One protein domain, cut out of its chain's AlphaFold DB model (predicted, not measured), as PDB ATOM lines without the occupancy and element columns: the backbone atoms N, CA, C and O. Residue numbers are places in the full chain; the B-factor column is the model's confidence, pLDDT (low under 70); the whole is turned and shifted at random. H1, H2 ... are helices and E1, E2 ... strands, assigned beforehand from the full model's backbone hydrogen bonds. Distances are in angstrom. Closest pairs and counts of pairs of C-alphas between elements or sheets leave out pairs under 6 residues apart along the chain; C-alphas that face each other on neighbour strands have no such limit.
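Overview. This is residues 22 to 71 of the 146 residues of an uncharacterized protein of Gemmatimonadetes bacterium (UniProt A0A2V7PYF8). A hairpin of two antiparallel strands, E1 and E2, makes a narrow ribbon, and the helix H1 packs on it, mostly on E1. After E2 the printed part folds back in a long stretch without named elements, residues 59 to 71, whose residues 65 and 66 pair with E1 as a short parallel piece; the four-residue helix H2 makes a corner between H1 and E1. The printed part has 50 residues, with two named helices and two named strands in the order H1, H2, E1, E2, and its class is mixed, helices and strands. It is compact, with a radius of gyration of the C-alphas of 10.0 A, and spans 29 by 19 by 16 A.

Arrangement. E1, residues 45 to 50, and E2, residues 53 to 58, form the sheet, a hairpin of antiparallel neighbours with 143 degrees between their directions. The C-alphas of Tyr 47 and Lys 56 face each other at 4.5 A; N 48 and O 55, at 2.9 A, and N 57 and O 46, at 2.8 A, are within hydrogen-bond range. Residues 45 to 46 of E1 also pair, parallel, with residues 65 to 66. H1, residues 25 to 34, has 11 pairs of C-alphas within 8 A of E1, the closest being Glu 28 and Val 48 at 5.8 A. With E2 it has 2 such pairs, the closest being Thr 29 and Ala 57 at 7.1 A. H2, residues 38 to 41, and H1 only just touch, only at the corner by their link, with 3 pairs of C-alphas within 8 A; the closest are those of Ile 33 and Gly 41, 4.7 A apart. H2 and E2 are apart. In H1 every O i to N i+4 pair is within hydrogen-bond range; H2 is too short for such a pair, and its one O i to N i+3 pair is not within range.

Along the chain. E1 runs 16.2 A from C-alpha 45 at (210.806, 158.761, 133.848) to C-alpha 50. E2 runs 15.4 A and ends with C-alpha 58 at (212.015, 162.211, 129.748). H1 measures 14.3 A and begins with C-alpha 25 at (207.346, 171.851, 129.714). H2, from Pro 38 to Gly 41, measures 5.1 A.

Size, cuts and confidence. The two C-alphas farthest apart, those of Asp 39 and Ser 51, are 29.7 A from each other, and those of Val 22 and Asp 71, the first and last printed, 11.9 A. The printed part has no cut, and the links H1 to H2, H2 to E1 and E1 to E2 are tight. The mean pLDDT of the printed part is 84.8, and residue 71 is under 70.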
ATOM      1  N   VAL A  22     198.477 175.000 132.934       73.56
ATOM      2  CA  VAL A  22     199.492 174.263 132.169       73.56
ATOM      3  C   VAL A  22     200.795 175.065 132.214       73.56
ATOM      4  O   VAL A  22     200.871 176.166 131.664       73.56
ATOM      5  N   LEU A  23     201.814 174.537 132.894       82.81
ATOM      6  CA  LEU A  23     203.136 175.159 132.925       82.81
ATOM      7  C   LEU A  23     203.889 174.883 131.621       82.81
ATOM      8  O   LEU A  23     203.595 173.947 130.875       82.81
ATOM      9  N   ARG A  24     204.921 175.692 131.356       87.69
ATOM     10  CA  ARG A  24     205.895 175.344 130.320       87.69
ATOM     11  C   ARG A  24     206.538 173.998 130.655       87.69
ATOM     12  O   ARG A  24     206.792 173.688 131.818       87.69
ATOM     13  N   ARG A  25     206.841 173.227 129.613       88.12
ATOM     14  CA  ARG A  25     207.346 171.851 129.714       88.12
ATOM     15  C   ARG A  25     208.584 171.716 130.609       88.12
ATOM     16  O   ARG A  25     208.670 170.769 131.382       88.12
ATOM     17  N   ASP A  26     209.522 172.652 130.497       90.00
ATOM     18  CA  ASP A  26     210.743 172.732 131.311       90.00
ATOM     19  C   ASP A  26     210.421 172.906 132.800       90.00
ATOM     20  O   ASP A  26     210.884 172.127 133.629       90.00
ATOM     21  N   ARG A  27     209.537 173.852 133.129       88.12
ATOM     22  CA  ARG A  27     209.088 174.096 134.506       88.12
ATOM     23  C   ARG A  27     208.291 172.938 135.095       88.12
ATOM     24  O   ARG A  27     208.493 172.599 136.256       88.12
ATOM     25  N   GLU A  28     207.423 172.310 134.305       88.69
ATOM     26  CA  GLU A  28     206.671 171.131 134.752       88.69
ATOM     27  C   GLU A  28     207.607 169.943 135.021       88.69
ATOM     28  O   GLU A  28     207.421 169.207 135.986       88.69
ATOM     29  N   THR A  29     208.653 169.789 134.201       90.50
ATOM     30  CA  THR A  29     209.679 168.752 134.379       90.50
ATOM     31  C   THR A  29     210.477 168.980 135.663       90.50
ATOM     32  O   THR A  29     210.646 168.049 136.448       90.50
ATOM     33  N   GLU A  30     210.940 170.210 135.909       90.88
ATOM     34  CA  GLU A  30     211.644 170.581 137.146       90.88
ATOM     35  C   GLU A  30     210.779 170.319 138.386       90.88
ATOM     36  O   GLU A  30     211.240 169.706 139.352       90.88
ATOM     37  N   LEU A  31     209.505 170.722 138.334       87.81
ATOM     38  CA  LEU A  31     208.552 170.509 139.418       87.81
ATOM     39  C   LEU A  31     208.317 169.013 139.674       87.81
ATOM     40  O   LEU A  31     208.378 168.579 140.823       87.81
ATOM     41  N   ALA A  32     208.130 168.211 138.624       87.75
ATOM     42  CA  ALA A  32     207.968 166.764 138.745       87.75
ATOM     43  C   ALA A  32     209.203 166.097 139.377       87.75
ATOM     44  O   ALA A  32     209.057 165.272 140.276       87.75
ATOM     45  N   ILE A  33     210.418 166.470 138.958       88.25
ATOM     46  CA  ILE A  33     211.670 165.932 139.521       88.25
ATOM     47  C   ILE A  33     211.800 166.279 141.006       88.25
ATOM     48  O   ILE A  33     212.234 165.437 141.791       88.25
ATOM     49  N   SER A  34     211.401 167.494 141.399       84.88
ATOM     50  CA  SER A  34     211.493 167.962 142.788       84.88
ATOM     51  C   SER A  34     210.624 167.170 143.772       84.88
ATOM     52  O   SER A  34     210.873 167.211 144.975       84.88
ATOM     53  N   ALA A  35     209.638 166.413 143.276       76.50
ATOM     54  CA  ALA A  35     208.771 165.574 144.099       76.50
ATOM     55  C   ALA A  35     209.478 164.326 144.667       76.50
ATOM     56  O   ALA A  35     208.933 163.670 145.554       76.50
ATOM     57  N   ALA A  36     210.671 163.982 144.167       75.75
ATOM     58  CA  ALA A  36     211.443 162.822 144.604       75.75
ATOM     59  C   ALA A  36     212.828 163.231 145.148       75.75
ATOM     60  O   ALA A  36     213.369 164.264 144.748       75.75
ATOM     61  N   PRO A  37     213.457 162.413 146.020       83.25
ATOM     62  CA  PRO A  37     214.854 162.610 146.404       83.25
ATOM     63  C   PRO A  37     215.769 162.717 145.169       83.25
ATOM     64  O   PRO A  37     215.512 162.010 144.190       83.25
ATOM     65  N   PRO A  38     216.850 163.523 145.192       83.75
ATOM     66  CA  PRO A  38     217.664 163.805 144.005       83.75
ATOM     67  C   PRO A  38     218.154 162.561 143.249       83.75
ATOM     68  O   PRO A  38     218.095 162.522 142.019       83.75
ATOM     69  N   ASP A  39     218.561 161.509 143.963       84.25
ATOM     70  CA  ASP A  39     219.058 160.257 143.368       84.25
ATOM     71  C   ASP A  39     217.968 159.438 142.659       84.25
ATOM     72  O   ASP A  39     218.254 158.654 141.751       84.25
ATOM     73  N   VAL A  40     216.707 159.635 143.051       83.50
ATOM     74  CA  VAL A  40     215.534 159.015 142.426       83.50
ATOM     75  C   VAL A  40     215.039 159.892 141.282       83.50
ATOM     76  O   VAL A  40     214.932 159.431 140.145       83.50
ATOM     77  N   GLY A  41     214.782 161.171 141.567       84.44
ATOM     78  CA  GLY A  41     214.202 162.118 140.621       84.44
ATOM     79  C   GLY A  41     215.094 162.392 139.412       84.44
ATOM     80  O   GLY A  41     214.578 162.592 138.318       84.44
ATOM     81  N   SER A  42     216.423 162.353 139.552       90.12
ATOM     82  CA  SER A  42     217.355 162.569 138.430       90.12
ATOM     83  C   SER A  42     217.327 161.457 137.375       90.12
ATOM     84  O   SER A  42     217.600 161.734 136.209       90.12
ATOM     85  N   LYS A  43     216.949 160.231 137.759       89.31
ATOM     86  CA  LYS A  43     216.943 159.029 136.900       89.31
ATOM     87  C   LYS A  43     215.538 158.500 136.596       89.31
ATOM     88  O   LYS A  43     215.405 157.472 135.938       89.31
ATOM     89  N   ALA A  44     214.499 159.171 137.091       85.69
ATOM     90  CA  ALA A  44     213.110 158.783 136.884       85.69
ATOM     91  C   ALA A  44     212.612 159.132 135.473       85.69
ATOM     92  O   ALA A  44     213.022 160.136 134.881       85.69
ATOM     93  N   THR A  45     211.654 158.357 134.975       91.69
ATOM     94  CA  THR A  45     210.806 158.761 133.848       91.69
ATOM     95  C   THR A  45     209.989 159.977 134.282       91.69
ATOM     96  O   THR A  45     209.521 160.030 135.419       91.69
ATOM     97  N   VAL A  46     209.809 160.972 133.412       90.75
ATOM     98  CA  VAL A  46     209.025 162.174 133.748       90.75
ATOM     99  C   VAL A  46     207.852 162.328 132.803       90.75
ATOM    100  O   VAL A  46     208.032 162.319 131.585       90.75
ATOM    101  N   TYR A  47     206.668 162.531 133.375       90.00
ATOM    102  CA  TYR A  47     205.461 162.923 132.659       90.00
ATOM    103  C   TYR A  47     205.064 164.350 133.035       90.00
ATOM    104  O   TYR A  47     205.062 164.724 134.206       90.00
ATOM    105  N   VAL A  48     204.708 165.144 132.027       89.06
ATOM    106  CA  VAL A  48     204.295 166.546 132.176       89.06
ATOM    107  C   VAL A  48     202.855 166.720 131.735       89.06
ATOM    108  O   VAL A  48     202.440 166.129 130.735       89.06
ATOM    109  N   PHE A  49     202.105 167.548 132.454       84.81
ATOM    110  CA  PHE A  49     200.739 167.884 132.087       84.81
ATOM    111  C   PHE A  49     200.715 168.916 130.952       84.81
ATOM    112  O   PHE A  49     201.374 169.953 131.014       84.81
ATOM    113  N   THR A  50     199.956 168.623 129.898       81.25
ATOM    114  CA  THR A  50     199.773 169.485 128.723       81.25
ATOM    115  C   THR A  50     198.285 169.680 128.439       81.25
ATOM    116  O   THR A  50     197.438 169.012 129.031       81.25
ATOM    117  N   SER A  51     197.946 170.524 127.462       79.06
ATOM    118  CA  SER A  51     196.565 170.653 126.974       79.06
ATOM    119  C   SER A  51     195.984 169.353 126.395       79.06
ATOM    120  O   SER A  51     194.774 169.250 126.235       79.06
ATOM    121  N   GLN A  52     196.829 168.371 126.066       77.31
ATOM    122  CA  GLN A  52     196.432 167.055 125.559       77.31
ATOM    123  C   GLN A  52     196.493 165.959 126.641       77.31
ATOM    124  O   GLN A  52     196.372 164.780 126.319       77.31
ATOM    125  N   GLY A  53     196.705 166.321 127.910       76.94
ATOM    126  CA  GLY A  53     196.942 165.372 128.999       76.94
ATOM    127  C   GLY A  53     198.428 165.148 129.290       76.94
ATOM    128  O   GLY A  53     199.269 165.976 128.919       76.94
ATOM    129  N   TYR A  54     198.765 164.055 129.984       85.12
ATOM    130  CA  TYR A  54     200.152 163.778 130.355       85.12
ATOM    131  C   TYR A  54     200.928 163.243 129.163       85.12
ATOM    132  O   TYR A  54     200.507 162.323 128.465       85.12
ATOM    133  N   GLN A  55     202.108 163.808 128.956       88.31
ATOM    134  CA  GLN A  55     203.032 163.370 127.922       88.31
ATOM    135  C   GLN A  55     204.383 163.057 128.544       88.31
ATOM    136  O   GLN A  55     204.847 163.776 129.430       88.31
ATOM    137  N   LYS A  56     205.040 162.003 128.055       91.00
ATOM    138  CA  LYS A  56     206.398 161.670 128.483       91.00
ATOM    139  C   LYS A  56     207.343 162.795 128.060       91.00
ATOM    140  O   LYS A  56     207.406 163.156 126.883       91.00
ATOM    141  N   ALA A  57     208.033 163.380 129.028       92.44
ATOM    142  CA  ALA A  57     209.024 164.434 128.841       92.44
ATOM    143  C   ALA A  57     210.457 163.917 128.863       92.44
ATOM    144  O   ALA A  57     211.315 164.514 128.214       92.44
ATOM    145  N   ARG A  58     210.698 162.821 129.584       92.38
ATOM    146  CA  ARG A  58     212.015 162.211 129.748       92.38
ATOM    147  C   ARG A  58     211.869 160.718 130.030       92.38
ATOM    148  O   ARG A  58     211.007 160.345 130.826       92.38
ATOM    149  N   ASP A  59     212.720 159.897 129.424       92.50
ATOM    150  CA  ASP A  59     212.867 158.483 129.782       92.50
ATOM    151  C   ASP A  59     213.686 158.315 131.070       92.50
ATOM    152  O   ASP A  59     214.564 159.121 131.377       92.50
ATOM    153  N   GLY A  60     213.365 157.283 131.845       87.94
ATOM    154  CA  GLY A  60     214.050 156.944 133.087       87.94
ATOM    155  C   GLY A  60     214.887 155.675 132.988       87.94
ATOM    156  O   GLY A  60     214.696 154.842 132.107       87.94
ATOM    157  N   GLU A  61     215.775 155.506 133.961       89.94
ATOM    158  CA  GLU A  61     216.716 154.383 134.062       89.94
ATOM    159  C   GLU A  61     216.534 153.572 135.355       89.94
ATOM    160  O   GLU A  61     217.153 152.525 135.526       89.94
ATOM    161  N   ASN A  62     215.701 154.041 136.292       81.06
ATOM    162  CA  ASN A  62     215.578 153.463 137.636       81.06
ATOM    163  C   ASN A  62     214.195 152.869 137.957       81.06
ATOM    164  O   ASN A  62     213.950 152.485 139.098       81.06
ATOM    165  N   GLY A  63     213.285 152.813 136.980       76.62
ATOM    166  CA  GLY A  63     211.938 152.261 137.159       76.62
ATOM    167  C   GLY A  63     210.973 153.131 137.977       76.62
ATOM    168  O   GLY A  63     209.861 152.686 138.255       76.62
ATOM    169  N   PHE A  64     211.360 154.356 138.349       80.31
ATOM    170  CA  PHE A  64     210.472 155.334 138.980       80.31
ATOM    171  C   PHE A  64     209.903 156.311 137.949       80.31
ATOM    172  O   PHE A  64     210.556 156.634 136.956       80.31
ATOM    173  N   THR A  65     208.703 156.824 138.230       85.06
ATOM    174  CA  THR A  65     208.046 157.861 137.428       85.06
ATOM    175  C   THR A  65     207.681 159.061 138.295       85.06
ATOM    176  O   THR A  65     207.074 158.908 139.353       85.06
ATOM    177  N   CYS A  66     208.030 160.255 137.821       85.12
ATOM    178  CA  CYS A  66     207.691 161.537 138.425       85.12
ATOM    179  C   CYS A  66     206.674 162.285 137.554       85.12
ATOM    180  O   CYS A  66     206.854 162.413 136.340       85.12
ATOM    181  N   LEU A  67     205.622 162.809 138.180       87.19
ATOM    182  CA  LEU A  67     204.621 163.671 137.553       87.19
ATOM    183  C   LEU A  67     204.007 164.602 138.603       87.19
ATOM    184  O   LEU A  67     204.031 164.295 139.795       87.19
ATOM    185  N   VAL A  68     203.455 165.730 138.165       82.12
ATOM    186  CA  VAL A  68     202.745 166.674 139.038       82.12
ATOM    187  C   VAL A  68     201.262 166.343 138.994       82.12
ATOM    188  O   VAL A  68     200.684 166.351 137.915       82.12
ATOM    189  N   ASN A  69     200.642 166.068 140.142       77.50
ATOM    190  CA  ASN A  69     199.194 165.888 140.199       77.50
ATOM    191  C   ASN A  69     198.489 167.229 139.925       77.50
ATOM    192  O   ASN A  69     198.720 168.207 140.636       77.50
ATOM    193  N   ARG A  70     197.643 167.262 138.893       72.69
ATOM    194  CA  ARG A  70     196.899 168.448 138.438       72.69
ATOM    195  C   ARG A  70     195.390 168.339 138.644       72.69
ATOM    196  O   ARG A  70     194.661 169.142 138.073       72.69
ATOM    197  N   ASP A  71     194.924 167.369 139.430       65.00
ATOM    198  CA  ASP A  71     193.497 167.244 139.728       65.00
ATOM    199  C   ASP A  71     193.009 168.510 140.454       65.00
ATOM    200  O   ASP A  71     193.430 168.821 141.573       65.00
TER     201      ASP A  71